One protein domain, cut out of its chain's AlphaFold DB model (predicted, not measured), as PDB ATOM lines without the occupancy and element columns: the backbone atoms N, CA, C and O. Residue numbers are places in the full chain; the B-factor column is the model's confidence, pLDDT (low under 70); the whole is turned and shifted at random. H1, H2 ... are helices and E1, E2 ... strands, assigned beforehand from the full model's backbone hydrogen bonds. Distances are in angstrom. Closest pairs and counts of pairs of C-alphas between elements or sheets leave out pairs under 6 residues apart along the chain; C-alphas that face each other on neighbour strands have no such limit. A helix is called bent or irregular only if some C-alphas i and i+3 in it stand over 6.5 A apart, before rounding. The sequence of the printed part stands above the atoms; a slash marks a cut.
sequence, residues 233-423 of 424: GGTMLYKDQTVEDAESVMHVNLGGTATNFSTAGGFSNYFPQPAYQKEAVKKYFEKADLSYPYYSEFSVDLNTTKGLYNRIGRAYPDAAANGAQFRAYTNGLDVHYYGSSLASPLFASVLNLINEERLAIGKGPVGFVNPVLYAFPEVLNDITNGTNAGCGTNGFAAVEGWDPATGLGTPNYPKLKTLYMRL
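This is residues 233 to 423 of the 424 residues of the protein "Peptidase S53 domain-containing protein" of Penicillium decumbens (UniProt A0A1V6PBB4). A small pair of parallel strands, E1 and E4, lies near the middle of a loop-rich body; the long helix H2 packs on it with residues 340 to 348 and runs away from it, with H4 packed on H2's residues 350 to 358. On the other side of the middle, E3, which runs on into E4, pairs with E2, and H1 lies near E3; the hairpin E5 and E6 lies farthest from the middle, and long loops fill much of the rest. The printed part has 191 residues, with four named helices and six named strands in the order E1 E2 H1 E3 E4 E5 E6 H2 H3 H4, and under half of the residues are in named elements. The class is mixed, helices and strands; the sheets are E1 with E4, parallel, and E2 with E3 and E5 with E6, both antiparallel. The whole is compact, with a radius of gyration of the C-alphas of 17.7 A and spans of 56 by 44 by 28 A.

Find C-alpha 233 at (-36.206, 2.638, 36.242), where E1, residues 233 to 236, begins; its partner E4 is residues 319 to 322. From C-alpha 340 at (-35.461, 0.933, 31.083), H2 runs through residues 340 to 360, 30.2 A long. Look next at E2, residues 266 to 272, 12.8 A long, and at E3, residues 313 to 316. H1, residues 275 to 287, is 20.2 A long and irregular: C-alphas 276 and 279 are 7.7 A apart. E5, residues 326 to 330, and E6, residues 333 to 337, are each 12.1 A long. H3 is residues 370 to 375, and H4, residues 413 to 422, is 14.2 A long and ends at C-alpha 422, (-52.741, -11.476, 51.817).

Start at E1 and E4, whose directions differ by 36 degrees; you will find N 233 and O 319 at 2.8 A and N 235 and O 321 at 2.9 A, within hydrogen-bond range. H2 has 11 pairs of C-alphas within 8 A with E4, the closest being those of Ala 321 and Ala 343, 4.6 A apart. Farther along H2, its residues 350 to 358 alone touch H4, at a steep tilt of 42 degrees, the same way; the closest C-alphas are those of Ile 354 and Lys 417, 5.9 A apart. Back at E4, E3 runs on into it across a break of 2 residues, at 30 degrees. E3 and E2 are antiparallel at 137 degrees, with N 268 and O 314 at 2.8 A. The closest C-alphas of H1 and E3 are those of Val 281 and Ala 315, 7.2 A apart. H1 touches H3 with residues 276 to 280 alone, at a steep tilt of 57 degrees, the same way; Tyr 276 and Pro 371 have the closest C-alphas, 5.4 A apart. H3 and E4 are only just apart, their closest C-alphas 8.4 A from each other. In the hairpin E5 and E6, at 142 degrees, look for N 328 and O 335 at 2.8 A. Every O i to N i+4 pair is within hydrogen-bond range in H3 and H4, with 7 of 9 in H1 and 16 of 17 in H2.

The two C-alphas farthest apart are those of Thr 304 and Ile 361, 56.9 A. The printed part has no cut. Its long links are E1 to E2, H1 to E3, and H3 to H4, the last with 37 residues. Within this last link, residues 380 to 381 pair with 410 to 411, antiparallel. The mean pLDDT of the printed part is 95.4, and no printed residue is under 70.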
ATOM      1  N   GLY A 233     -37.606   2.294  36.462       98.25
ATOM      2  CA  GLY A 233     -36.206   2.638  36.242       98.25
ATOM      3  C   GLY A 233     -35.342   1.420  35.924       98.25
ATOM      4  O   GLY A 233     -35.800   0.281  35.915       98.25
ATOM      5  N   GLY A 234     -34.068   1.675  35.653       98.00
ATOM      6  CA  GLY A 234     -33.074   0.664  35.321       98.00
ATOM      7  C   GLY A 234     -32.015   0.579  36.408       98.00
ATOM      8  O   GLY A 234     -31.447   1.599  36.800       98.00
ATOM      9  N   THR A 235     -31.714  -0.637  36.834       98.50
ATOM     10  CA  THR A 235     -30.546  -0.971  37.651       98.50
ATOM     11  C   THR A 235     -29.519  -1.746  36.832       98.50
ATOM     12  O   THR A 235     -29.749  -2.070  35.660       98.50
ATOM     13  N   MET A 236     -28.357  -2.001  37.422       96.88
ATOM     14  CA  MET A 236     -27.310  -2.827  36.837       96.88
ATOM     15  C   MET A 236     -26.479  -3.522  37.911       96.88
ATOM     16  O   MET A 236     -26.379  -3.038  39.035       96.88
ATOM     17  N   LEU A 237     -25.808  -4.598  37.513       95.88
ATOM     18  CA  LEU A 237     -24.663  -5.154  38.225       95.88
ATOM     19  C   LEU A 237     -23.374  -4.744  37.502       95.88
ATOM     20  O   LEU A 237     -23.316  -4.715  36.265       95.88
ATOM     21  N   TYR A 238     -22.334  -4.423  38.265       91.56
ATOM     22  CA  TYR A 238     -20.978  -4.259  37.756       91.56
ATOM     23  C   TYR A 238     -20.384  -5.607  37.332       91.56
ATOM     24  O   TYR A 238     -20.869  -6.682  37.676       91.56
ATOM     25  N   LYS A 239     -19.312  -5.555  36.537       88.56
ATOM     26  CA  LYS A 239     -18.701  -6.741  35.913       88.56
ATOM     27  C   LYS A 239     -18.170  -7.760  36.929       88.56
ATOM     28  O   LYS A 239     -18.065  -8.940  36.611       88.56
ATOM     29  N   ASP A 240     -17.769  -7.288  38.098       92.25
ATOM     30  CA  ASP A 240     -17.235  -8.058  39.217       92.25
ATOM     31  C   ASP A 240     -18.304  -8.468  40.243       92.25
ATOM     32  O   ASP A 240     -17.973  -9.141  41.215       92.25
ATOM     33  N   GLN A 241     -19.569  -8.110  40.009       94.88
ATOM     34  CA  GLN A 241     -20.705  -8.497  40.840       94.88
ATOM     35  C   GLN A 241     -21.442  -9.720  40.277       94.88
ATOM     36  O   GLN A 241     -21.370 -10.058  39.093       94.88
ATOM     37  N   THR A 242     -22.189 -10.376  41.153       93.19
ATOM     38  CA  THR A 242     -23.031 -11.540  40.893       93.19
ATOM     39  C   THR A 242     -24.501 -11.210  41.145       93.19
ATOM     40  O   THR A 242     -24.840 -10.149  41.657       93.19
ATOM     41  N   VAL A 243     -25.396 -12.146  40.826       90.31
ATOM     42  CA  VAL A 243     -26.838 -12.006  41.105       90.31
ATOM     43  C   VAL A 243     -27.187 -11.968  42.600       90.31
ATOM     44  O   VAL A 243     -28.341 -11.727  42.941       90.31
ATOM     45  N   GLU A 244     -26.223 -12.243  43.482       92.44
ATOM     46  CA  GLU A 244     -26.389 -12.162  44.938       92.44
ATOM     47  C   GLU A 244     -25.978 -10.792  45.500       92.44
ATOM     48  O   GLU A 244     -26.324 -10.465  46.637       92.44
ATOM     49  N   ASP A 245     -25.260  -9.985  44.715       95.69
ATOM     50  CA  ASP A 245     -24.825  -8.652  45.113       95.69
ATOM     51  C   ASP A 245     -25.940  -7.616  44.932       95.69
ATOM     52  O   ASP A 245     -26.858  -7.768  44.122       95.69
ATOM     53  N   ALA A 246     -25.844  -6.520  45.687       95.06
ATOM     54  CA  ALA A 246     -26.749  -5.394  45.523       95.06
ATOM     55  C   ALA A 246     -26.529  -4.722  44.161       95.06
ATOM     56  O   ALA A 246     -25.400  -4.369  43.799       95.06
ATOM     57  N   GLU A 247     -27.622  -4.513  43.431       97.81
ATOM     58  CA  GLU A 247     -27.601  -3.756  42.187       97.81
ATOM     59  C   GLU A 247     -27.333  -2.261  42.449       97.81
ATOM     60  O   GLU A 247     -27.513  -1.737  43.551       97.81
ATOM     61  N   SER A 248     -26.919  -1.568  41.396       98.12
ATOM     62  CA  SER A 248     -26.621  -0.137  41.364       98.12
ATOM     63  C   SER A 248     -27.546   0.582  40.390       98.12
ATOM     64  O   SER A 248     -28.128  -0.038  39.494       98.12
ATOM     65  N   VAL A 249     -27.646   1.911  40.498       98.19
ATOM     66  CA  VAL A 249     -28.286   2.729  39.454       98.19
ATOM     67  C   VAL A 249     -27.663   2.412  38.091       98.19
ATOM     68  O   VAL A 249     -26.439   2.428  37.945       98.19
ATOM     69  N   MET A 250     -28.488   2.159  37.068       96.69
ATOM     70  CA  MET A 250     -27.984   1.947  35.711       96.69
ATOM     71  C   MET A 250     -27.355   3.233  35.173       96.69
ATOM     72  O   MET A 250     -28.048   4.198  34.840       96.69
ATOM     73  N   HIS A 251     -26.035   3.216  35.037       93.69
ATOM     74  CA  HIS A 251     -25.256   4.273  34.415       93.69
ATOM     75  C   HIS A 251     -24.050   3.641  33.710       93.69
ATOM     76  O   HIS A 251     -23.114   3.155  34.343       93.69
ATOM     77  N   VAL A 252     -24.094   3.623  32.378       91.25
ATOM     78  CA  VAL A 252     -23.117   2.944  31.525       91.25
ATOM     79  C   VAL A 252     -22.595   3.864  30.424       91.25
ATOM     80  O   VAL A 252     -23.322   4.674  29.849       91.25
ATOM     81  N   ASN A 253     -21.317   3.702  30.090       90.31
ATOM     82  CA  ASN A 253     -20.713   4.337  28.925       90.31
ATOM     83  C   ASN A 253     -20.781   3.374  27.735       90.31
ATOM     84  O   ASN A 253     -20.055   2.382  27.694       90.31
ATOM     85  N   LEU A 254     -21.652   3.672  26.769       88.75
ATOM     86  CA  LEU A 254     -21.835   2.868  25.555       88.75
ATOM     87  C   LEU A 254     -21.021   3.399  24.359       88.75
ATOM     88  O   LEU A 254     -21.156   2.898  23.241       88.75
ATOM     89  N   GLY A 255     -20.174   4.409  24.582       87.12
ATOM     90  CA  GLY A 255     -19.420   5.106  23.543       87.12
ATOM     91  C   GLY A 255     -20.293   5.956  22.610       87.12
ATOM     92  O   GLY A 255     -21.514   6.043  22.749       87.12
ATOM     93  N   GLY A 256     -19.657   6.606  21.633       83.69
ATOM     94  CA  GLY A 256     -20.349   7.431  20.637       83.69
ATOM     95  C   GLY A 256     -21.132   8.587  21.269       83.69
ATOM     96  O   GLY A 256     -20.588   9.345  22.065       83.69
ATOM     97  N   THR A 257     -22.412   8.716  20.919       74.69
ATOM     98  CA  THR A 257     -23.331   9.714  21.500       74.69
ATOM     99  C   THR A 257     -23.970   9.259  22.819       74.69
ATOM    100  O   THR A 257     -24.709  10.023  23.431       74.69
ATOM    101  N   ALA A 258     -23.681   8.037  23.279       79.38
ATOM    102  CA  ALA A 258     -24.268   7.411  24.464       79.38
ATOM    103  C   ALA A 258     -23.216   7.147  25.561       79.38
ATOM    104  O   ALA A 258     -23.241   6.126  26.248       79.38
ATOM    105  N   THR A 259     -22.267   8.072  25.733       83.19
ATOM    106  CA  THR A 259     -21.197   7.970  26.742       83.19
ATOM    107  C   THR A 259     -21.686   8.091  28.185       83.19
ATOM    108  O   THR A 259     -20.977   7.677  29.096       83.19
ATOM    109  N   ASN A 260     -22.890   8.624  28.380       84.50
ATOM    110  CA  ASN A 260     -23.537   8.833  29.672       84.50
ATOM    111  C   ASN A 260     -24.966   8.265  29.624       84.50
ATOM    112  O   ASN A 260     -25.949   8.982  29.808       84.50
ATOM    113  N   PHE A 261     -25.089   6.988  29.246       90.25
ATOM    114  CA  PHE A 261     -26.381   6.321  29.135       90.25
ATOM    115  C   PHE A 261     -26.840   5.889  30.525       90.25
ATOM    116  O   PHE A 261     -26.229   5.025  31.154       90.25
ATOM    117  N   SER A 262     -27.914   6.498  31.014       92.56
ATOM    118  CA  SER A 262     -28.396   6.274  32.371       92.56
ATOM    119  C   SER A 262     -29.905   6.066  32.416       92.56
ATOM    120  O   SER A 262     -30.620   6.316  31.443       92.56
ATOM    121  N   THR A 263     -30.391   5.543  33.537       94.75
ATOM    122  CA  THR A 263     -31.822   5.416  33.788       94.75
ATOM    123  C   THR A 263     -32.513   6.780  33.839       94.75
ATOM    124  O   THR A 263     -31.942   7.772  34.281       94.75
ATOM    125  N   ALA A 264     -33.759   6.844  33.376       92.12
ATOM    126  CA  ALA A 264     -34.557   8.057  33.457       92.12
ATOM    127  C   ALA A 264     -35.231   8.171  34.826       92.12
ATOM    128  O   ALA A 264     -35.755   7.194  35.357       92.12
ATOM    129  N   GLY A 265     -35.300   9.390  35.347       95.75
ATOM    130  CA  GLY A 265     -35.972   9.682  36.602       95.75
ATOM    131  C   GLY A 265     -35.874  11.161  36.962       95.75
ATOM    132  O   GLY A 265     -35.146  11.916  36.318       95.75
ATOM    133  N   GLY A 266     -36.668  11.602  37.932       96.81
ATOM    134  CA  GLY A 266     -36.758  13.006  38.321       96.81
ATOM    135  C   GLY A 266     -38.169  13.413  38.714       96.81
ATOM    136  O   GLY A 266     -38.919  12.621  39.275       96.81
ATOM    137  N   PHE A 267     -38.531  14.666  38.431       97.69
ATOM    138  CA  PHE A 267     -39.760  15.286  38.923       97.69
ATOM    139  C   PHE A 267     -40.544  15.947  37.789       97.69
ATOM    140  O   PHE A 267     -39.980  16.676  36.978       97.69
ATOM    141  N   SER A 268     -41.846  15.675  37.728       96.69
ATOM    142  CA  SER A 268     -42.745  16.165  36.684       96.69
ATOM    143  C   SER A 268     -42.897  17.686  36.692       96.69
ATOM    144  O   SER A 268     -43.057  18.301  37.742       96.69
ATOM    145  N   ASN A 269     -42.958  18.283  35.500       93.50
ATOM    146  CA  ASN A 269     -43.288  19.701  35.320       93.50
ATOM    147  C   ASN A 269     -44.793  19.955  35.158       93.50
ATOM    148  O   ASN A 269     -45.204  21.109  35.068       93.50
ATOM    149  N   TYR A 270     -45.599  18.890  35.113       92.12
ATOM    150  CA  TYR A 270     -47.029  18.947  34.802       92.12
ATOM    151  C   TYR A 270     -47.892  18.351  35.908       92.12
ATOM    152  O   TYR A 270     -48.901  18.929  36.295       92.12
ATOM    153  N   PHE A 271     -47.500  17.183  36.412       96.06
ATOM    154  CA  PHE A 271     -48.301  16.448  37.378       96.06
ATOM    155  C   PHE A 271     -47.864  16.800  38.799       96.06
ATOM    156  O   PHE A 271     -46.671  16.673  39.101       96.06
ATOM    157  N   PRO A 272     -48.793  17.195  39.684       96.62
ATOM    158  CA  PRO A 272     -48.480  17.376  41.089       96.62
ATOM    159  C   PRO A 272     -48.118  16.051  41.749       96.62
ATOM    160  O   PRO A 272     -48.485  14.973  41.280       96.62
ATOM    161  N   GLN A 273     -47.390  16.138  42.857       97.31
ATOM    162  CA  GLN A 273     -47.035  14.967  43.644       97.31
ATOM    163  C   GLN A 273     -48.290  14.262  44.204       97.31
ATOM    164  O   GLN A 273     -48.999  14.854  45.030       97.31
ATOM    165  N   PRO A 274     -48.556  12.997  43.820       97.69
ATOM    166  CA  PRO A 274     -49.719  12.265  44.308       97.69
ATOM    167  C   PRO A 274     -49.571  11.900  45.789       97.69
ATOM    168  O   PRO A 274     -48.464  11.744  46.311       97.69
ATOM    169  N   ALA A 275     -50.701  11.748  46.484       97.62
ATOM    170  CA  ALA A 275     -50.730  11.531  47.932       97.62
ATOM    171  C   ALA A 275     -49.930  10.293  48.371       97.62
ATOM    172  O   ALA A 275     -49.237  10.350  49.388       97.62
ATOM    173  N   TYR A 276     -49.972   9.211  47.585       98.25
ATOM    174  CA  TYR A 276     -49.316   7.947  47.919       98.25
ATOM    175  C   TYR A 276     -47.783   8.052  48.017       98.25
ATOM    176  O   TYR A 276     -47.185   7.248  48.721       98.25
ATOM    177  N   GLN A 277     -47.137   9.035  47.369       98.25
ATOM    178  CA  GLN A 277     -45.668   9.151  47.349       98.25
ATOM    179  C   GLN A 277     -45.103  10.295  48.202       98.25
ATOM    180  O   GLN A 277     -43.883  10.430  48.295       98.25
ATOM    181  N   LYS A 278     -45.951  11.140  48.809       98.25
ATOM    182  CA  LYS A 278     -45.498  12.365  49.501       98.25
ATOM    183  C   LYS A 278     -44.454  12.089  50.580       98.25
ATOM    184  O   LYS A 278     -43.430  12.762  50.637       98.25
ATOM    185  N   GLU A 279     -44.700  11.077  51.407       98.44
ATOM    186  CA  GLU A 279     -43.800  10.726  52.509       98.44
ATOM    187  C   GLU A 279     -42.447  10.208  52.005       98.44
ATOM    188  O   GLU A 279     -41.402  10.576  52.534       98.44
ATOM    189  N   ALA A 280     -42.453   9.395  50.948       98.69
ATOM    190  CA  ALA A 280     -41.238   8.857  50.349       98.69
ATOM    191  C   ALA A 280     -40.361   9.969  49.749       98.69
ATOM    192  O   ALA A 280     -39.162  10.028  50.008       98.69
ATOM    193  N   VAL A 281     -40.972  10.911  49.025       98.56
ATOM    194  CA  VAL A 281     -40.244  12.046  48.440       98.56
ATOM    195  C   VAL A 281     -39.749  13.025  49.506       98.56
ATOM    196  O   VAL A 281     -38.647  13.560  49.389       98.56
ATOM    197  N   LYS A 282     -40.533  13.260  50.564       98.38
ATOM    198  CA  LYS A 282     -40.083  14.062  51.705       98.38
ATOM    199  C   LYS A 282     -38.808  13.469  52.315       98.38
ATOM    200  O   LYS A 282     -37.822  14.189  52.441       98.38
ATOM    201  N   LYS A 283     -38.805  12.162  52.607       98.50
ATOM    202  CA  LYS A 283     -37.635  11.441  53.141       98.50
ATOM    203  C   LYS A 283     -36.431  11.492  52.205       98.50
ATOM    204  O   LYS A 283     -35.310  11.653  52.678       98.50
ATOM    205  N   TYR A 284     -36.648  11.406  50.893       98.50
ATOM    206  CA  TYR A 284     -35.571  11.583  49.920       98.50
ATOM    207  C   TYR A 284     -34.882  12.939  50.091       98.50
ATOM    208  O   TYR A 284     -33.667  13.002  50.232       98.50
ATOM    209  N   PHE A 285     -35.650  14.029  50.163       97.38
ATOM    210  CA  PHE A 285     -35.090  15.371  50.333       97.38
ATOM    211  C   PHE A 285     -34.444  15.632  51.702       97.38
ATOM    212  O   PHE A 285     -33.689  16.593  51.821       97.38
ATOM    213  N   GLU A 286     -34.734  14.822  52.720       96.94
ATOM    214  CA  GLU A 286     -34.045  14.867  54.018       96.94
ATOM    215  C   GLU A 286     -32.660  14.200  53.959       96.94
ATOM    216  O   GLU A 286     -31.778  14.563  54.733       96.94
ATOM    217  N   LYS A 287     -32.464  13.240  53.044       96.06
ATOM    218  CA  LYS A 287     -31.221  12.463  52.899       96.06
ATOM    219  C   LYS A 287     -30.331  12.934  51.749       96.06
ATOM    220  O   LYS A 287     -29.112  12.821  51.832       96.06
ATOM    221  N   ALA A 288     -30.929  13.403  50.658       92.94
ATOM    222  CA  ALA A 288     -30.221  13.713  49.428       92.94
ATOM    223  C   ALA A 288     -29.481  15.054  49.517       92.94
ATOM    224  O   ALA A 288     -30.087  16.099  49.764       92.94
ATOM    225  N   ASP A 289     -28.182  15.035  49.227       87.06
ATOM    226  CA  ASP A 289     -27.365  16.242  49.088       87.06
ATOM    227  C   ASP A 289     -27.517  16.835  47.676       87.06
ATOM    228  O   ASP A 289     -26.697  16.630  46.780       87.06
ATOM    229  N   LEU A 290     -28.640  17.522  47.445       88.62
ATOM    230  CA  LEU A 290     -28.921  18.201  46.179       88.62
ATOM    231  C   LEU A 290     -28.566  19.687  46.271       88.62
ATOM    232  O   LEU A 290     -29.339  20.496  46.781       88.62
ATOM    233  N   SER A 291     -27.434  20.060  45.677       89.56
ATOM    234  CA  SER A 291     -27.000  21.460  45.536       89.56
ATOM    235  C   SER A 291     -27.625  22.190  44.336       89.56
ATOM    236  O   SER A 291     -27.318  23.355  44.080       89.56
ATOM    237  N   TYR A 292     -28.509  21.527  43.586       93.44
ATOM    238  CA  TYR A 292     -29.128  22.109  42.398       93.44
ATOM    239  C   TYR A 292     -30.191  23.154  42.755       93.44
ATOM    240  O   TYR A 292     -31.056  22.886  43.597       93.44
ATOM    241  N   PRO A 293     -30.211  24.313  42.068       95.69
ATOM    242  CA  PRO A 293     -31.342  25.223  42.166       95.69
ATOM    243  C   PRO A 293     -32.601  24.524  41.639       95.69
ATOM    244  O   PRO A 293     -32.546  23.748  40.683       95.69
ATOM    245  N   TYR A 294     -33.749  24.807  42.247       96.44
ATOM    246  CA  TYR A 294     -35.037  24.210  41.896       96.44
ATOM    247  C   TYR A 294     -36.123  25.278  41.810       96.44
ATOM    248  O   TYR A 294     -35.967  26.381  42.334       96.44
ATOM    249  N   TYR A 295     -37.227  24.938  41.154       96.44
ATOM    250  CA  TYR A 295     -38.463  25.719  41.166       96.44
ATOM    251  C   TYR A 295     -39.599  24.887  41.766       96.44
ATOM    252  O   TYR A 295     -39.492  23.664  41.877       96.44
ATOM    253  N   SER A 296     -40.671  25.560  42.184       96.00
ATOM    254  CA  SER A 296     -41.816  24.951  42.874       96.00
ATOM    255  C   SER A 296     -43.138  25.489  42.326       96.00
ATOM    256  O   SER A 296     -43.988  25.964  43.075       96.00
ATOM    257  N   GLU A 297     -43.294  25.453  41.007       93.31
ATOM    258  CA  GLU A 297     -44.486  25.930  40.306       93.31
ATOM    259  C   GLU A 297     -44.765  25.073  39.067       93.31
ATOM    260  O   GLU A 297     -43.847  24.511  38.465       93.31
ATOM    261  N   PHE A 298     -46.038  24.956  38.695       88.88
ATOM    262  CA  PHE A 298     -46.453  24.377  37.417       88.88
ATOM    263  C   PHE A 298     -46.594  25.519  36.401       88.88
ATOM    264  O   PHE A 298     -47.029  26.605  36.773       88.88
ATOM    265  N   SER A 299     -46.202  25.284  35.143       83.44
ATOM    266  CA  SER A 299     -46.106  26.311  34.079       83.44
ATOM    267  C   SER A 299     -44.922  27.281  34.193       83.44
ATOM    268  O   SER A 299     -45.031  28.457  33.852       83.44
ATOM    269  N   VAL A 300     -43.762  26.779  34.625       84.81
ATOM    270  CA  VAL A 300     -42.507  27.544  34.622       84.81
ATOM    271  C   VAL A 300     -42.094  27.958  33.199       84.81
ATOM    272  O   VAL A 300     -42.141  27.157  32.256       84.81
ATOM    273  N   ASP A 301     -41.611  29.190  33.039       87.75
ATOM    274  CA  ASP A 301     -40.916  29.591  31.816       87.75
ATOM    275  C   ASP A 301     -39.473  29.068  31.829       87.75
ATOM    276  O   ASP A 301     -38.580  29.570  32.520       87.75
ATOM    277  N   LEU A 302     -39.242  28.035  31.021       86.62
ATOM    278  CA  LEU A 302     -37.948  27.366  30.890       86.62
ATOM    279  C   LEU A 302     -36.859  28.257  30.271       86.62
ATOM    280  O   LEU A 302     -35.688  27.892  30.334       86.62
ATOM    281  N   ASN A 303     -37.214  29.400  29.676       86.94
ATOM    282  CA  ASN A 303     -36.232  30.342  29.136       86.94
ATOM    283  C   ASN A 303     -35.625  31.248  30.210       86.94
ATOM    284  O   ASN A 303     -34.523  31.763  30.028       86.94
ATOM    285  N   THR A 304     -36.340  31.465  31.314       90.44
ATOM    286  CA  THR A 304     -35.978  32.469  32.323       90.44
ATOM    287  C   THR A 304     -35.673  31.867  33.690       90.44
ATOM    288  O   THR A 304     -34.884  32.451  34.442       90.44
ATOM    289  N   THR A 305     -36.221  30.689  34.002       91.81
ATOM    290  CA  THR A 305     -35.964  30.002  35.273       91.81
ATOM    291  C   THR A 305     -34.482  29.712  35.501       91.81
ATOM    292  O   THR A 305     -33.706  29.465  34.577       91.81
ATOM    293  N   LYS A 306     -34.081  29.739  36.776       92.31
ATOM    294  CA  LYS A 306     -32.740  29.342  37.227       92.31
ATOM    295  C   LYS A 306     -32.716  27.957  37.865       92.31
ATOM    296  O   LYS A 306     -31.633  27.460  38.153       92.31
ATOM    297  N   GLY A 307     -33.878  27.347  38.099       95.44
ATOM    298  CA  GLY A 307     -33.958  26.004  38.665       95.44
ATOM    299  C   GLY A 307     -33.835  24.917  37.599       95.44
ATOM    300  O   GLY A 307     -34.260  25.095  36.460       95.44
ATOM    301  N   LEU A 308     -33.264  23.777  37.981       95.88
ATOM    302  CA  LEU A 308     -33.022  22.643  37.086       95.88
ATOM    303  C   LEU A 308     -34.140  21.597  37.126       95.88
ATOM    304  O   LEU A 308     -34.257  20.809  36.197       95.88
ATOM    305  N   TYR A 309     -34.975  21.585  38.167       96.00
ATOM    306  CA  TYR A 309     -36.082  20.638  38.311       96.00
ATOM    307  C   TYR A 309     -37.233  21.231  39.133       96.00
ATOM    308  O   TYR A 309     -37.029  22.160  39.923       96.00
ATOM    309  N   ASN A 310     -38.431  20.663  38.962       96.44
ATOM    310  CA  ASN A 310     -39.614  21.027  39.734       96.44
ATOM    311  C   ASN A 310     -39.702  20.223  41.035       96.44
ATOM    312  O   ASN A 310     -40.026  19.039  41.017       96.44
ATOM    313  N   ARG A 311     -39.471  20.847  42.186       96.00
ATOM    314  CA  ARG A 311     -39.421  20.137  43.473       96.00
ATOM    315  C   ARG A 311     -40.778  19.603  43.950       96.00
ATOM    316  O   ARG A 311     -40.809  18.692  44.775       96.00
ATOM    317  N   ILE A 312     -41.888  20.149  43.448       96.56
ATOM    318  CA  ILE A 312     -43.252  19.793  43.887       96.56
ATOM    319  C   ILE A 312     -43.976  18.817  42.944       96.56
ATOM    320  O   ILE A 312     -45.129  18.449  43.190       96.56
ATOM    321  N   GLY A 313     -43.319  18.402  41.859       97.88
ATOM    322  CA  GLY A 313     -43.890  17.501  40.865       97.88
ATOM    323  C   GLY A 313     -43.979  16.040  41.313       97.88
ATOM    324  O   GLY A 313     -43.306  15.605  42.253       97.88
ATOM    325  N   ARG A 314     -44.770  15.244  40.582       98.38
ATOM    326  CA  ARG A 314     -44.728  13.773  40.617       98.38
ATOM    327  C   ARG A 314     -43.294  13.328  40.368       98.38
ATOM    328  O   ARG A 314     -42.756  13.513  39.278       98.38
ATOM    329  N   ALA A 315     -42.695  12.739  41.387       98.50
ATOM    330  CA  ALA A 315     -41.347  12.201  41.358       98.50
ATOM    331  C   ALA A 315     -41.365  10.737  40.903       98.50
ATOM    332  O   ALA A 315     -42.251  10.011  41.347       98.50
ATOM    333  N   TYR A 316     -40.455  10.329  40.020       98.56
ATOM    334  CA  TYR A 316     -40.404   9.003  39.386       98.56
ATOM    335  C   TYR A 316     -38.936   8.555  39.191       98.56
ATOM    336  O   TYR A 316     -38.060   9.423  39.172       98.56
ATOM    337  N   PRO A 317     -38.644   7.254  39.004       98.75
ATOM    338  CA  PRO A 317     -39.580   6.134  38.845       98.75
ATOM    339  C   PRO A 317     -40.255   5.691  40.159       98.75
ATOM    340  O   PRO A 317     -39.959   6.213  41.232       98.75
ATOM    341  N   ASP A 318     -41.214   4.763  40.075       98.88
ATOM    342  CA  ASP A 318     -41.848   4.145  41.253       98.88
ATOM    343  C   ASP A 318     -41.066   2.914  41.722       98.88
ATOM    344  O   ASP A 318     -40.958   2.664  42.917       98.88
ATOM    345  N   ALA A 319     -40.501   2.158  40.783       98.81
ATOM    346  CA  ALA A 319     -39.684   0.974  41.025       98.81
ATOM    347  C   ALA A 319     -38.573   0.879  39.972       98.81
ATOM    348  O   ALA A 319     -38.511   1.693  39.048       98.81
ATOM    349  N   ALA A 320     -37.731  -0.141  40.059       98.75
ATOM    350  CA  ALA A 320     -36.724  -0.437  39.054       98.75
ATOM    351  C   ALA A 320     -36.569  -1.943  38.822       98.75
ATOM    352  O   ALA A 320     -37.191  -2.778  39.477       98.75
ATOM    353  N   ALA A 321     -35.759  -2.288  37.832       98.50
ATOM    354  CA  ALA A 321     -35.380  -3.650  37.488       98.50
ATOM    355  C   ALA A 321     -34.074  -3.612  36.680       98.50
ATOM    356  O   ALA A 321     -33.750  -2.567  36.106       98.50
ATOM    357  N   ASN A 322     -33.356  -4.739  36.584       97.38
ATOM    358  CA  ASN A 322     -32.121  -4.778  35.802       97.38
ATOM    359  C   ASN A 322     -32.387  -4.344  34.354       97.38
ATOM    360  O   ASN A 322     -33.167  -4.958  33.622       97.38
ATOM    361  N   GLY A 323     -31.721  -3.264  33.959       96.44
ATOM    362  CA  GLY A 323     -31.816  -2.665  32.638       96.44
ATOM    363  C   GLY A 323     -30.519  -2.776  31.848       96.44
ATOM    364  O   GLY A 323     -30.444  -2.194  30.773       96.44
ATOM    365  N   ALA A 324     -29.498  -3.468  32.355       95.31
ATOM    366  CA  ALA A 324     -28.174  -3.521  31.743       95.31
ATOM    367  C   ALA A 324     -27.736  -4.944  31.382       95.31
ATOM    368  O   ALA A 324     -28.200  -5.924  31.964       95.31
ATOM    369  N   GLN A 325     -26.798  -5.035  30.428       92.62
ATOM    370  CA  GLN A 325     -26.143  -6.285  30.010       92.62
ATOM    371  C   GLN A 325     -27.128  -7.392  29.599       92.62
ATOM    372  O   GLN A 325     -26.876  -8.580  29.783       92.62
ATOM    373  N   PHE A 326     -28.266  -7.016  29.019       91.81
ATOM    374  CA  PHE A 326     -29.293  -7.981  28.653       91.81
ATOM    375  C   PHE A 326     -28.922  -8.649  27.333       91.81
ATOM    376  O   PHE A 326     -28.995  -8.032  26.268       91.81
ATOM    377  N   ARG A 327     -28.484  -9.904  27.403       92.56
ATOM    378  CA  ARG A 327     -28.063 -10.668  26.229       92.56
ATOM    379  C   ARG A 327     -29.260 -11.018  25.344       92.56
ATOM    380  O   ARG A 327     -30.270 -11.524  25.829       92.56
ATOM    381  N   ALA A 328     -29.135 -10.790  24.043       92.25
ATOM    382  CA  ALA A 328     -30.142 -11.123  23.046       92.25
ATOM    383  C   ALA A 328     -29.493 -11.476  21.702       92.25
ATOM    384  O   ALA A 328     -28.348 -11.119  21.433       92.25
ATOM    385  N   TYR A 329     -30.256 -12.142  20.836       93.81
ATOM    386  CA  TYR A 329     -29.839 -12.443  19.470       93.81
ATOM    387  C   TYR A 329     -30.642 -11.610  18.474       93.81
ATOM    388  O   TYR A 329     -31.833 -11.850  18.279       93.81
ATOM    389  N   THR A 330     -29.984 -10.663  17.805       91.38
ATOM    390  CA  THR A 330     -30.614  -9.784  16.808       91.38
ATOM    391  C   THR A 330     -29.954  -9.992  15.458       91.38
ATOM    392  O   THR A 330     -28.747  -9.827  15.318       91.38
ATOM    393  N   ASN A 331     -30.743 -10.368  14.448       92.81
ATOM    394  CA  ASN A 331     -30.247 -10.713  13.108       92.81
ATOM    395  C   ASN A 331     -29.131 -11.781  13.128       92.81
ATOM    396  O   ASN A 331     -28.186 -11.717  12.346       92.81
ATOM    397  N   GLY A 332     -29.232 -12.751  14.043       93.50
ATOM    398  CA  GLY A 332     -28.242 -13.818  14.219       93.50
ATOM    399  C   GLY A 332     -26.966 -13.405  14.962       93.50
ATOM    400  O   GLY A 332     -26.075 -14.234  15.114       93.50
ATOM    401  N   LEU A 333     -26.871 -12.160  15.441       95.31
ATOM    402  CA  LEU A 333     -25.733 -11.670  16.218       95.31
ATOM    403  C   LEU A 333     -26.047 -11.687  17.710       95.31
ATOM    404  O   LEU A 333     -27.108 -11.226  18.123       95.31
ATOM    405  N   ASP A 334     -25.096 -12.183  18.495       95.06
ATOM    406  CA  ASP A 334     -25.100 -12.106  19.954       95.06
ATOM    407  C   ASP A 334     -24.761 -10.676  20.392       95.06
ATOM    408  O   ASP A 334     -23.669 -10.170  20.116       95.06
ATOM    409  N   VAL A 335     -25.718 -10.001  21.020       94.25
ATOM    410  CA  VAL A 335     -25.624  -8.592  21.408       94.25
ATOM    411  C   VAL A 335     -26.131  -8.393  22.830       94.25
ATOM    412  O   VAL A 335     -26.915  -9.184  23.345       94.25
ATOM    413  N   HIS A 336     -25.690  -7.311  23.468       92.25
ATOM    414  CA  HIS A 336     -26.171  -6.913  24.789       92.25
ATOM    415  C   HIS A 336     -26.919  -5.589  24.672       92.25
ATOM    416  O   HIS A 336     -26.408  -4.629  24.093       92.25
ATOM    417  N   TYR A 337     -28.128  -5.550  25.220       93.31
ATOM    418  CA  TYR A 337     -28.972  -4.367  25.261       93.31
ATOM    419  C   TYR A 337     -28.984  -3.731  26.651       93.31
ATOM    420  O   TYR A 337     -28.716  -4.379  27.666       93.31
ATOM    421  N   TYR A 338     -29.315  -2.440  26.658       94.31
ATOM    422  CA  TYR A 338     -29.420  -1.605  27.845       94.31
ATOM    423  C   TYR A 338     -30.665  -0.722  27.738       94.31
ATOM    424  O   TYR A 338     -31.102  -0.396  26.633       94.31
ATOM    425  N   GLY A 339     -31.214  -0.300  28.873       93.69
ATOM    426  CA  GLY A 339     -32.316   0.653  28.942       93.69
ATOM    427  C   GLY A 339     -33.457   0.204  29.847       93.69
ATOM    428  O   GLY A 339     -33.724  -0.984  30.022       93.69
ATOM    429  N   SER A 340     -34.211   1.180  30.352       94.81
ATOM    430  CA  SER A 340     -35.461   0.933  31.083       94.81
ATOM    431  C   SER A 340     -36.522   0.222  30.231       94.81
ATOM    432  O   SER A 340     -37.395  -0.444  30.780       94.81
ATOM    433  N   SER A 341     -36.407   0.264  28.896       94.75
ATOM    434  CA  SER A 341     -37.203  -0.557  27.967       94.75
ATOM    435  C   SER A 341     -37.085  -2.066  28.222       94.75
ATOM    436  O   SER A 341     -37.972  -2.810  27.821       94.75
ATOM    437  N   LEU A 342     -36.006  -2.519  28.871       95.19
ATOM    438  CA  LEU A 342     -35.809  -3.908  29.304       95.19
ATOM    439  C   LEU A 342     -36.290  -4.122  30.744       95.19
ATOM    440  O   LEU A 342     -36.916  -5.136  31.047       95.19
ATOM    441  N   ALA A 343     -36.045  -3.143  31.616       97.75
ATOM    442  CA  ALA A 343     -36.455  -3.189  33.015       97.75
ATOM    443  C   ALA A 343     -37.987  -3.222  33.173       97.75
ATOM    444  O   ALA A 343     -38.520  -3.992  33.968       97.75
ATOM    445  N   SER A 344     -38.712  -2.431  32.374       98.00
ATOM    446  CA  SER A 344     -40.176  -2.354  32.407       98.00
ATOM    447  C   SER A 344     -40.870  -3.710  32.175       98.00
ATOM    448  O   SER A 344     -41.642  -4.119  33.049       98.00
ATOM    449  N   PRO A 345     -40.599  -4.461  31.084       97.75
ATOM    450  CA  PRO A 345     -41.189  -5.784  30.902       97.75
ATOM    451  C   PRO A 345     -40.689  -6.807  31.931       97.75
ATOM    452  O   PRO A 345     -41.455  -7.697  32.294       97.75
ATOM    453  N   LEU A 346     -39.460  -6.676  32.448       97.81
ATOM    454  CA  LEU A 346     -38.977  -7.537  33.532       97.81
ATOM    455  C   LEU A 346     -39.832  -7.359  34.795       97.81
ATOM    456  O   LEU A 346     -40.376  -8.337  35.304       97.81
ATOM    457  N   PHE A 347     -40.033  -6.121  35.253       98.69
ATOM    458  CA  PHE A 347     -40.893  -5.825  36.404       98.69
ATOM    459  C   PHE A 347     -42.343  -6.273  36.164       98.69
ATOM    460  O   PHE A 347     -42.953  -6.917  37.019       98.69
ATOM    461  N   ALA A 348     -42.882  -6.002  34.970       98.62
ATOM    462  CA  ALA A 348     -44.227  -6.429  34.588       98.62
ATOM    463  C   ALA A 348     -44.386  -7.959  34.612       98.62
ATOM    464  O   ALA A 348     -45.422  -8.456  35.050       98.62
ATOM    465  N   SER A 349     -43.360  -8.716  34.198       98.50
ATOM    466  CA  SER A 349     -43.381 -10.184  34.246       98.50
ATOM    467  C   SER A 349     -43.501 -10.719  35.674       98.50
ATOM    468  O   SER A 349     -44.267 -11.651  35.912       98.50
ATOM    469  N   VAL A 350     -42.842 -10.073  36.644       98.69
ATOM    470  CA  VAL A 350     -42.965 -10.434  38.061       98.69
ATOM    471  C   VAL A 350     -44.393 -10.195  38.544       98.69
ATOM    472  O   VAL A 350     -44.983 -11.087  39.146       98.69
ATOM    473  N   LEU A 351     -44.987  -9.036  38.242       98.69
ATOM    474  CA  LEU A 351     -46.392  -8.767  38.580       98.69
ATOM    475  C   LEU A 351     -47.353  -9.756  37.902       98.69
ATOM    476  O   LEU A 351     -48.363 -10.131  38.495       98.69
ATOM    477  N   ASN A 352     -47.044 -10.208  36.686       98.69
ATOM    478  CA  ASN A 352     -47.850 -11.210  35.998       98.69
ATOM    479  C   ASN A 352     -47.825 -12.570  36.716       98.69
ATOM    480  O   ASN A 352     -48.880 -13.178  36.870       98.69
ATOM    481  N   LEU A 353     -46.667 -13.005  37.226       98.81
ATOM    482  CA  LEU A 353     -46.579 -14.204  38.074       98.81
ATOM    483  C   LEU A 353     -47.419 -14.047  39.351       98.81
ATOM    484  O   LEU A 353     -48.117 -14.967  39.762       98.81
ATOM    485  N   ILE A 354     -47.423 -12.857  39.957       98.81
ATOM    486  CA  ILE A 354     -48.284 -12.569  41.115       98.81
ATOM    487  C   ILE A 354     -49.773 -12.653  40.752       98.81
ATOM    488  O   ILE A 354     -50.567 -13.180  41.532       98.81
ATOM    489  N   ASN A 355     -50.165 -12.154  39.577       98.75
ATOM    490  CA  ASN A 355     -51.540 -12.279  39.095       98.75
ATOM    491  C   ASN A 355     -51.934 -13.744  38.889       98.75
ATOM    492  O   ASN A 355     -53.045 -14.109  39.255       98.75
ATOM    493  N   GLU A 356     -51.041 -14.579  38.353       98.62
ATOM    494  CA  GLU A 356     -51.281 -16.018  38.197       98.62
ATOM    495  C   GLU A 356     -51.576 -16.685  39.550       98.62
ATOM    496  O   GLU A 356     -52.588 -17.369  39.698       98.62
ATOM    497  N   GLU A 357     -50.760 -16.402  40.567       98.56
ATOM    498  CA  GLU A 357     -50.946 -16.918  41.929       98.56
ATOM    499  C   GLU A 357     -52.276 -16.452  42.549       98.56
ATOM    500  O   GLU A 357     -52.987 -17.240  43.175       98.56
ATOM    501  N   ARG A 358     -52.646 -15.178  42.352       98.56
ATOM    502  CA  ARG A 358     -53.916 -14.614  42.841       98.56
ATOM    503  C   ARG A 358     -55.123 -15.242  42.143       98.56
ATOM    504  O   ARG A 358     -56.068 -15.659  42.814       98.56
ATOM    505  N   LEU A 359     -55.081 -15.352  40.817       98.31
ATOM    506  CA  LEU A 359     -56.157 -15.935  40.015       98.31
ATOM    507  C   LEU A 359     -56.365 -17.419  40.342       98.31
ATOM    508  O   LEU A 359     -57.509 -17.869  40.407       98.31
ATOM    509  N   ALA A 360     -55.291 -18.163  40.628       98.31
ATOM    510  CA  ALA A 360     -55.360 -19.575  41.007       98.31
ATOM    511  C   ALA A 360     -56.186 -19.837  42.283       98.31
ATOM    512  O   ALA A 360     -56.695 -20.942  42.467       98.31
ATOM    513  N   ILE A 361     -56.356 -18.828  43.145       97.56
ATOM    514  CA  ILE A 361     -57.187 -18.901  44.358       97.56
ATOM    515  C   ILE A 361     -58.464 -18.048  44.268       97.56
ATOM    516  O   ILE A 361     -59.085 -17.755  45.287       97.56
ATOM    517  N   GLY A 362     -58.855 -17.638  43.058       97.12
ATOM    518  CA  GLY A 362     -60.090 -16.894  42.808       97.12
ATOM    519  C   GLY A 362     -60.041 -15.403  43.160       97.12
ATOM    520  O   GLY A 362     -61.096 -14.783  43.267       97.12
ATOM    521  N   LYS A 363     -58.853 -14.812  43.342       97.12
ATOM    522  CA  LYS A 363     -58.691 -13.361  43.536       97.12
ATOM    523  C   LYS A 363     -58.532 -12.624  42.206       97.12
ATOM    524  O   LYS A 363     -58.103 -13.202  41.212       97.12
ATOM    525  N   GLY A 364     -58.834 -11.325  42.206       96.12
ATOM    526  CA  GLY A 364     -58.583 -10.436  41.067       96.12
ATOM    527  C   GLY A 364     -57.096 -10.085  40.879       96.12
ATOM    528  O   GLY A 364     -56.274 -10.404  41.743       96.12
ATOM    529  N   PRO A 365     -56.726  -9.398  39.781       97.69
ATOM    530  CA  PRO A 365     -55.348  -8.968  39.526       97.69
ATOM    531  C   PRO A 365     -54.853  -7.930  40.555       97.69
ATOM    532  O   PRO A 365     -55.609  -7.485  41.411       97.69
ATOM    533  N   VAL A 366     -53.581  -7.533  40.483       98.00
ATOM    534  CA  VAL A 366     -52.984  -6.497  41.358       98.00
ATOM    535  C   VAL A 366     -53.276  -5.055  40.920       98.00
ATOM    536  O   VAL A 366     -53.075  -4.127  41.702       98.00
ATOM    537  N   GLY A 367     -53.730  -4.860  39.674       97.44
ATOM    538  CA  GLY A 367     -54.129  -3.562  39.121       97.44
ATOM    539  C   GLY A 367     -53.042  -2.482  39.192       97.44
ATOM    540  O   GLY A 367     -51.871  -2.736  38.920       97.44
ATOM    541  N   PHE A 368     -53.446  -1.253  39.527       98.56
ATOM    542  CA  PHE A 368     -52.529  -0.132  39.738       98.56
ATOM    543  C   PHE A 368     -51.790  -0.276  41.079       98.56
ATOM    544  O   PHE A 368     -52.375  -0.101  42.149       98.56
ATOM    545  N   VAL A 369     -50.497  -0.607  41.004       98.56
ATOM    546  CA  VAL A 369     -49.698  -1.058  42.154       98.56
ATOM    547  C   VAL A 369     -49.033   0.059  42.957       98.56
ATOM    548  O   VAL A 369     -48.605  -0.204  44.080       98.56
ATOM    549  N   ASN A 370     -48.943   1.294  42.444       98.81
ATOM    550  CA  ASN A 370     -48.180   2.359  43.117       98.81
ATOM    551  C   ASN A 370     -48.628   2.570  44.577       98.81
ATOM    552  O   ASN A 370     -47.767   2.521  45.455       98.81
ATOM    553  N   PRO A 371     -49.933   2.707  44.904       98.75
ATOM    554  CA  PRO A 371     -50.349   2.911  46.292       98.75
ATOM    555  C   PRO A 371     -49.938   1.764  47.223       98.75
ATOM    556  O   PRO A 371     -49.620   2.005  48.386       98.75
ATOM    557  N   VAL A 372     -49.911   0.525  46.719       98.81
ATOM    558  CA  VAL A 372     -49.471  -0.652  47.481       98.81
ATOM    559  C   VAL A 372     -47.961  -0.632  47.690       98.81
ATOM    560  O   VAL A 372     -47.513  -0.806  48.819       98.81
ATOM    561  N   LEU A 373     -47.177  -0.386  46.638       98.81
ATOM    562  CA  LEU A 373     -45.715  -0.384  46.733       98.81
ATOM    563  C   LEU A 373     -45.209   0.719  47.669       98.81
ATOM    564  O   LEU A 373     -44.368   0.452  48.520       98.81
ATOM    565  N   TYR A 374     -45.771   1.928  47.596       98.81
ATOM    566  CA  TYR A 374     -45.401   3.009  48.516       98.81
ATOM    567  C   TYR A 374     -45.853   2.757  49.964       98.81
ATOM    568  O   TYR A 374     -45.239   3.280  50.895       98.81
ATOM    569  N   ALA A 375     -46.907   1.962  50.181       98.62
ATOM    570  CA  ALA A 375     -47.343   1.562  51.518       98.62
ATOM    571  C   ALA A 375     -46.497   0.427  52.121       98.62
ATOM    572  O   ALA A 375     -46.443   0.319  53.347       98.62
ATOM    573  N   PHE A 376     -45.864  -0.396  51.279       98.62
ATOM    574  CA  PHE A 376     -45.075  -1.568  51.670       98.62
ATOM    575  C   PHE A 376     -43.752  -1.642  50.886       98.62
ATOM    576  O   PHE A 376     -43.539  -2.598  50.136       98.62
ATOM    577  N   PRO A 377     -42.860  -0.642  51.003       98.50
ATOM    578  CA  PRO A 377     -41.632  -0.583  50.207       98.50
ATOM    579  C   PRO A 377     -40.678  -1.757  50.476       98.50
ATOM    580  O   PRO A 377     -39.877  -2.112  49.618       98.50
ATOM    581  N   GLU A 378     -40.792  -2.425  51.627       98.50
ATOM    582  CA  GLU A 378     -39.936  -3.541  52.038       98.50
ATOM    583  C   GLU A 378     -40.030  -4.789  51.143       98.50
ATOM    584  O   GLU A 378     -39.208  -5.707  51.275       98.50
ATOM    585  N   VAL A 379     -41.037  -4.850  50.262       98.62
ATOM    586  CA  VAL A 379     -41.203  -5.914  49.255       98.62
ATOM    587  C   VAL A 379     -40.326  -5.723  48.020       98.62
ATOM    588  O   VAL A 379     -40.343  -6.564  47.122       98.62
ATOM    589  N   LEU A 380     -39.567  -4.637  47.977       98.69
ATOM    590  CA  LEU A 380     -38.563  -4.357  46.967       98.69
ATOM    591  C   LEU A 380     -37.167  -4.407  47.610       98.69
ATOM    592  O   LEU A 380     -37.020  -4.327  48.833       98.69
ATOM    593  N   ASN A 381     -36.146  -4.635  46.792       98.56
ATOM    594  CA  ASN A 381     -34.750  -4.554  47.198       98.56
ATOM    595  C   ASN A 381     -34.268  -3.127  46.932       98.56
ATOM    596  O   ASN A 381     -34.279  -2.683  45.784       98.56
ATOM    597  N   ASP A 382     -33.884  -2.432  47.997       98.56
ATOM    598  CA  ASP A 382     -33.460  -1.033  47.957       98.56
ATOM    599  C   ASP A 382     -32.116  -0.865  47.228       98.56
ATOM    600  O   ASP A 382     -31.202  -1.675  47.405       98.56
ATOM    601  N   ILE A 383     -31.999   0.190  46.422       98.62
ATOM    602  CA  ILE A 383     -30.793   0.527  45.667       98.62
ATOM    603  C   ILE A 383     -30.236   1.811  46.250       98.62
ATOM    604  O   ILE A 383     -30.861   2.856  46.183       98.62
ATOM    605  N   THR A 384     -29.031   1.751  46.810       97.62
ATOM    606  CA  THR A 384     -28.522   2.846  47.650       97.62
ATOM    607  C   THR A 384     -27.241   3.474  47.115       97.62
ATOM    608  O   THR A 384     -26.541   4.173  47.849       97.62
ATOM    609  N   ASN A 385     -26.860   3.171  45.871       96.94
ATOM    610  CA  ASN A 385     -25.639   3.695  45.270       96.94
ATOM    611  C   ASN A 385     -25.801   3.994  43.771       96.94
ATOM    612  O   ASN A 385     -26.604   3.380  43.066       96.94
ATOM    613  N   GLY A 386     -24.987   4.935  43.292       96.12
ATOM    614  CA  GLY A 386     -25.010   5.415  41.913       96.12
ATOM    615  C   GLY A 386     -25.906   6.639  41.718       96.12
ATOM    616  O   GLY A 386     -26.564   7.119  42.643       96.12
ATOM    617  N   THR A 387     -25.891   7.182  40.502       95.56
ATOM    618  CA  THR A 387     -26.653   8.383  40.139       95.56
ATOM    619  C   THR A 387     -27.191   8.283  38.715       95.56
ATOM    620  O   THR A 387     -26.602   7.588  37.881       95.56
ATOM    621  N   ASN A 388     -28.284   8.993  38.416       94.00
ATOM    622  CA  ASN A 388     -28.827   9.076  37.060       94.00
ATOM    623  C   ASN A 388     -28.315  10.297  36.279       94.00
ATOM    624  O   ASN A 388     -29.059  11.221  35.949       94.00
ATOM    625  N   ALA A 389     -27.006  10.313  36.016       91.75
ATOM    626  CA  ALA A 389     -26.317  11.456  35.424       91.75
ATOM    627  C   ALA A 389     -26.961  11.946  34.118       91.75
ATOM    628  O   ALA A 389     -27.331  11.164  33.242       91.75
ATOM    629  N   GLY A 390     -27.021  13.267  33.956       88.31
ATOM    630  CA  GLY A 390     -27.657  13.926  32.821       88.31
ATOM    631  C   GLY A 390     -27.507  15.444  32.883       88.31
ATOM    632  O   GLY A 390     -27.189  16.015  33.929       88.31
ATOM    633  N   CYS A 391     -27.705  16.115  31.747       89.25
ATOM    634  CA  CYS A 391     -27.698  17.582  31.648       89.25
ATOM    635  C   CYS A 391     -26.431  18.270  32.183       89.25
ATOM    636  O   CYS A 391     -26.491  19.362  32.745       89.25
ATOM    637  N   GLY A 392     -25.273  17.622  32.019       88.25
ATOM    638  CA  GLY A 392     -23.991  18.126  32.524       88.25
ATOM    639  C   GLY A 392     -23.850  18.058  34.049       88.25
ATOM    640  O   GLY A 392     -23.018  18.760  34.616       88.25
ATOM    641  N   THR A 393     -24.666  17.237  34.714       91.50
ATOM    642  CA  THR A 393     -24.667  17.034  36.167       91.50
ATOM    643  C   THR A 393     -24.634  15.542  36.511       91.50
ATOM    644  O   THR A 393     -24.850  14.691  35.647       91.50
ATOM    645  N   ASN A 394     -24.439  15.224  37.792       92.31
ATOM    646  CA  ASN A 394     -24.581  13.856  38.296       92.31
ATOM    647  C   ASN A 394     -26.044  13.395  38.383       92.31
ATOM    648  O   ASN A 394     -26.270  12.220  38.656       92.31
ATOM    649  N   GLY A 395     -27.022  14.265  38.117       94.00
ATOM    650  CA  GLY A 395     -28.435  13.947  38.287       94.00
ATOM    651  C   GLY A 395     -28.777  13.681  39.752       94.00
ATOM    652  O   GLY A 395     -28.166  14.226  40.669       94.00
ATOM    653  N   PHE A 396     -29.767  12.833  39.977       96.94
ATOM    654  CA  PHE A 396     -30.205  12.412  41.297       96.94
ATOM    655  C   PHE A 396     -29.420  11.181  41.759       96.94
ATOM    656  O   PHE A 396     -29.227  10.222  41.008       96.94
ATOM    657  N   ALA A 397     -28.957  11.217  43.007       97.00
ATOM    658  CA  ALA A 397     -28.294  10.087  43.644       97.00
ATOM    659  C   ALA A 397     -29.312   9.120  44.252       97.00
ATOM    660  O   ALA A 397     -30.331   9.564  44.794       97.00
ATOM    661  N   ALA A 398     -28.990   7.829  44.196       98.12
ATOM    662  CA  ALA A 398     -29.662   6.811  44.986       98.12
ATOM    663  C   ALA A 398     -29.292   6.939  46.469       98.12
ATOM    664  O   ALA A 398     -28.145   7.239  46.812       98.12
ATOM    665  N   VAL A 399     -30.274   6.735  47.342       97.94
ATOM    666  CA  VAL A 399     -30.151   6.823  48.806       97.94
ATOM    667  C   VAL A 399     -31.035   5.749  49.429       97.94
ATOM    668  O   VAL A 399     -31.928   5.245  48.773       97.94
ATOM    669  N   GLU A 400     -30.841   5.432  50.708       98.06
ATOM    670  CA  GLU A 400     -31.728   4.490  51.403       98.06
ATOM    671  C   GLU A 400     -33.202   4.952  51.360       98.06
ATOM    672  O   GLU A 400     -33.547   6.020  51.894       98.06
ATOM    673  N   GLY A 401     -34.075   4.102  50.819       98.44
ATOM    674  CA  GLY A 401     -35.496   4.353  50.609       98.44
ATOM    675  C   GLY A 401     -35.829   4.710  49.159       98.44
ATOM    676  O   GLY A 401     -35.198   4.248  48.225       98.44
ATOM    677  N   TRP A 402     -36.877   5.512  48.952       98.81
ATOM    678  CA  TRP A 402     -37.221   5.949  47.598       98.81
ATOM    679  C   TRP A 402     -36.216   6.983  47.080       98.81
ATOM    680  O   TRP A 402     -35.921   7.949  47.791       98.81
ATOM    681  N   ASP A 403     -35.813   6.863  45.816       98.75
ATOM    682  CA  ASP A 403     -35.032   7.883  45.114       98.75
ATOM    683  C   ASP A 403     -35.492   8.125  43.652       98.75
ATOM    684  O   ASP A 403     -36.174   7.288  43.053       98.75
ATOM    685  N   PRO A 404     -35.130   9.266  43.024       98.06
ATOM    686  CA  PRO A 404     -35.518   9.605  41.657       98.06
ATOM    687  C   PRO A 404     -34.677   8.908  40.582       98.06
ATOM    688  O   PRO A 404     -34.735   9.329  39.430       98.06
ATOM    689  N   ALA A 405     -33.862   7.908  40.912       97.62
ATOM    690  CA  ALA A 405     -33.097   7.118  39.952       97.62
ATOM    691  C   ALA A 405     -33.662   5.693  39.815       97.62
ATOM    692  O   ALA A 405     -33.783   5.183  38.704       97.62
ATOM    693  N   THR A 406     -34.063   5.065  40.920       98.69
ATOM    694  CA  THR A 406     -34.514   3.663  40.977       98.69
ATOM    695  C   THR A 406     -35.843   3.469  41.701       98.69
ATOM    696  O   THR A 406     -36.380   2.359  41.754       98.69
ATOM    697  N   GLY A 407     -36.446   4.555  42.180       98.75
ATOM    698  CA  GLY A 407     -37.735   4.507  42.836       98.75
ATOM    699  C   GLY A 407     -37.614   3.785  44.168       98.75
ATOM    700  O   GLY A 407     -36.719   4.074  44.945       98.75
ATOM    701  N   LEU A 408     -38.526   2.854  44.433       98.88
ATOM    702  CA  LEU A 408     -38.502   2.007  45.628       98.88
ATOM    703  C   LEU A 408     -37.566   0.785  45.494       98.88
ATOM    704  O   LEU A 408     -37.519  -0.036  46.408       98.88
ATOM    705  N   GLY A 409     -36.875   0.628  44.359       98.75
ATOM    706  CA  GLY A 409     -35.948  -0.477  44.111       98.75
ATOM    707  C   GLY A 409     -36.527  -1.633  43.287       98.75
ATOM    708  O   GLY A 409     -37.518  -1.475  42.566       98.75
ATOM    709  N   THR A 410     -35.879  -2.801  43.346       98.75
ATOM    710  CA  THR A 410     -36.142  -3.936  42.437       98.75
ATOM    711  C   THR A 410     -37.028  -5.027  43.034       98.75
ATOM    712  O   THR A 410     -37.096  -5.177  44.252       98.75
ATOM    713  N   PRO A 411     -37.778  -5.796  42.221       98.31
ATOM    714  CA  PRO A 411     -38.815  -6.674  42.743       98.31
ATOM    715  C   PRO A 411     -38.251  -7.872  43.511       98.31
ATOM    716  O   PRO A 411     -37.564  -8.721  42.948       98.31
ATOM    717  N   ASN A 412     -38.640  -8.016  44.782       98.31
ATOM    718  CA  ASN A 412     -38.399  -9.234  45.549       98.31
ATOM    719  C   ASN A 412     -39.627 -10.154  45.448       98.31
ATOM    720  O   ASN A 412     -40.595 -10.003  46.198       98.31
ATOM    721  N   TYR A 413     -39.608 -11.100  44.503       98.50
ATOM    722  CA  TYR A 413     -40.777 -11.940  44.199       98.50
ATOM    723  C   TYR A 413     -41.377 -12.656  45.425       98.50
ATOM    724  O   TYR A 413     -42.585 -12.529  45.627       98.50
ATOM    725  N   PRO A 414     -40.607 -13.346  46.294       98.56
ATOM    726  CA  PRO A 414     -41.171 -13.983  47.488       98.56
ATOM    727  C   PRO A 414     -41.924 -13.018  48.418       98.56
ATOM    728  O   PRO A 414     -43.007 -13.348  48.915       98.56
ATOM    729  N   LYS A 415     -41.386 -11.810  48.637       98.75
ATOM    730  CA  LYS A 415     -42.039 -10.790  49.470       98.75
ATOM    731  C   LYS A 415     -43.277 -10.209  48.790       98.75
ATOM    732  O   LYS A 415     -44.321 -10.106  49.433       98.75
ATOM    733  N   LEU A 416     -43.186  -9.899  47.494       98.75
ATOM    734  CA  LEU A 416     -44.321  -9.453  46.681       98.75
ATOM    735  C   LEU A 416     -45.453 -10.483  46.708       98.75
ATOM    736  O   LEU A 416     -46.590 -10.122  46.991       98.75
ATOM    737  N   LYS A 417     -45.145 -11.769  46.498       98.69
ATOM    738  CA  LYS A 417     -46.114 -12.870  46.582       98.69
ATOM    739  C   LYS A 417     -46.774 -12.904  47.947       98.69
ATOM    740  O   LYS A 417     -47.995 -12.881  48.033       98.69
ATOM    741  N   THR A 418     -45.989 -12.883  49.017       98.69
ATOM    742  CA  THR A 418     -46.530 -12.897  50.383       98.69
ATOM    743  C   THR A 418     -47.482 -11.721  50.631       98.69
ATOM    744  O   THR A 418     -48.581 -11.918  51.150       98.69
ATOM    745  N   LEU A 419     -47.103 -10.506  50.218       98.62
ATOM    746  CA  LEU A 419     -47.926  -9.302  50.347       98.62
ATOM    747  C   LEU A 419     -49.208  -9.379  49.509       98.62
ATOM    748  O   LEU A 419     -50.307  -9.190  50.024       98.62
ATOM    749  N   TYR A 420     -49.093  -9.637  48.213       98.44
ATOM    750  CA  TYR A 420     -50.248  -9.593  47.327       98.44
ATOM    751  C   TYR A 420     -51.199 -10.764  47.557       98.44
ATOM    752  O   TYR A 420     -52.393 -10.609  47.341       98.44
ATOM    753  N   MET A 421     -50.738 -11.903  48.074       98.12
ATOM    754  CA  MET A 421     -51.633 -13.009  48.425       98.12
ATOM    755  C   MET A 421     -52.446 -12.739  49.699       98.12
ATOM    756  O   MET A 421     -53.551 -13.274  49.824       98.12
ATOM    757  N   ARG A 422     -51.969 -11.882  50.621       96.88
ATOM    758  CA  ARG A 422     -52.741 -11.476  51.817       96.88
ATOM    759  C   ARG A 422     -53.750 -10.358  51.552       96.88
ATOM    760  O   ARG A 422     -54.738 -10.276  52.274       96.88
ATOM    761  N   LEU A 423     -53.510  -9.504  50.557       96.69
ATOM    762  CA  LEU A 423     -54.454  -8.447  50.191       96.69
ATOM    763  C   LEU A 423     -55.740  -9.058  49.603       96.69
ATOM    764  O   LEU A 423     -55.630 -10.127  48.990       96.69
TER     765      LEU A 423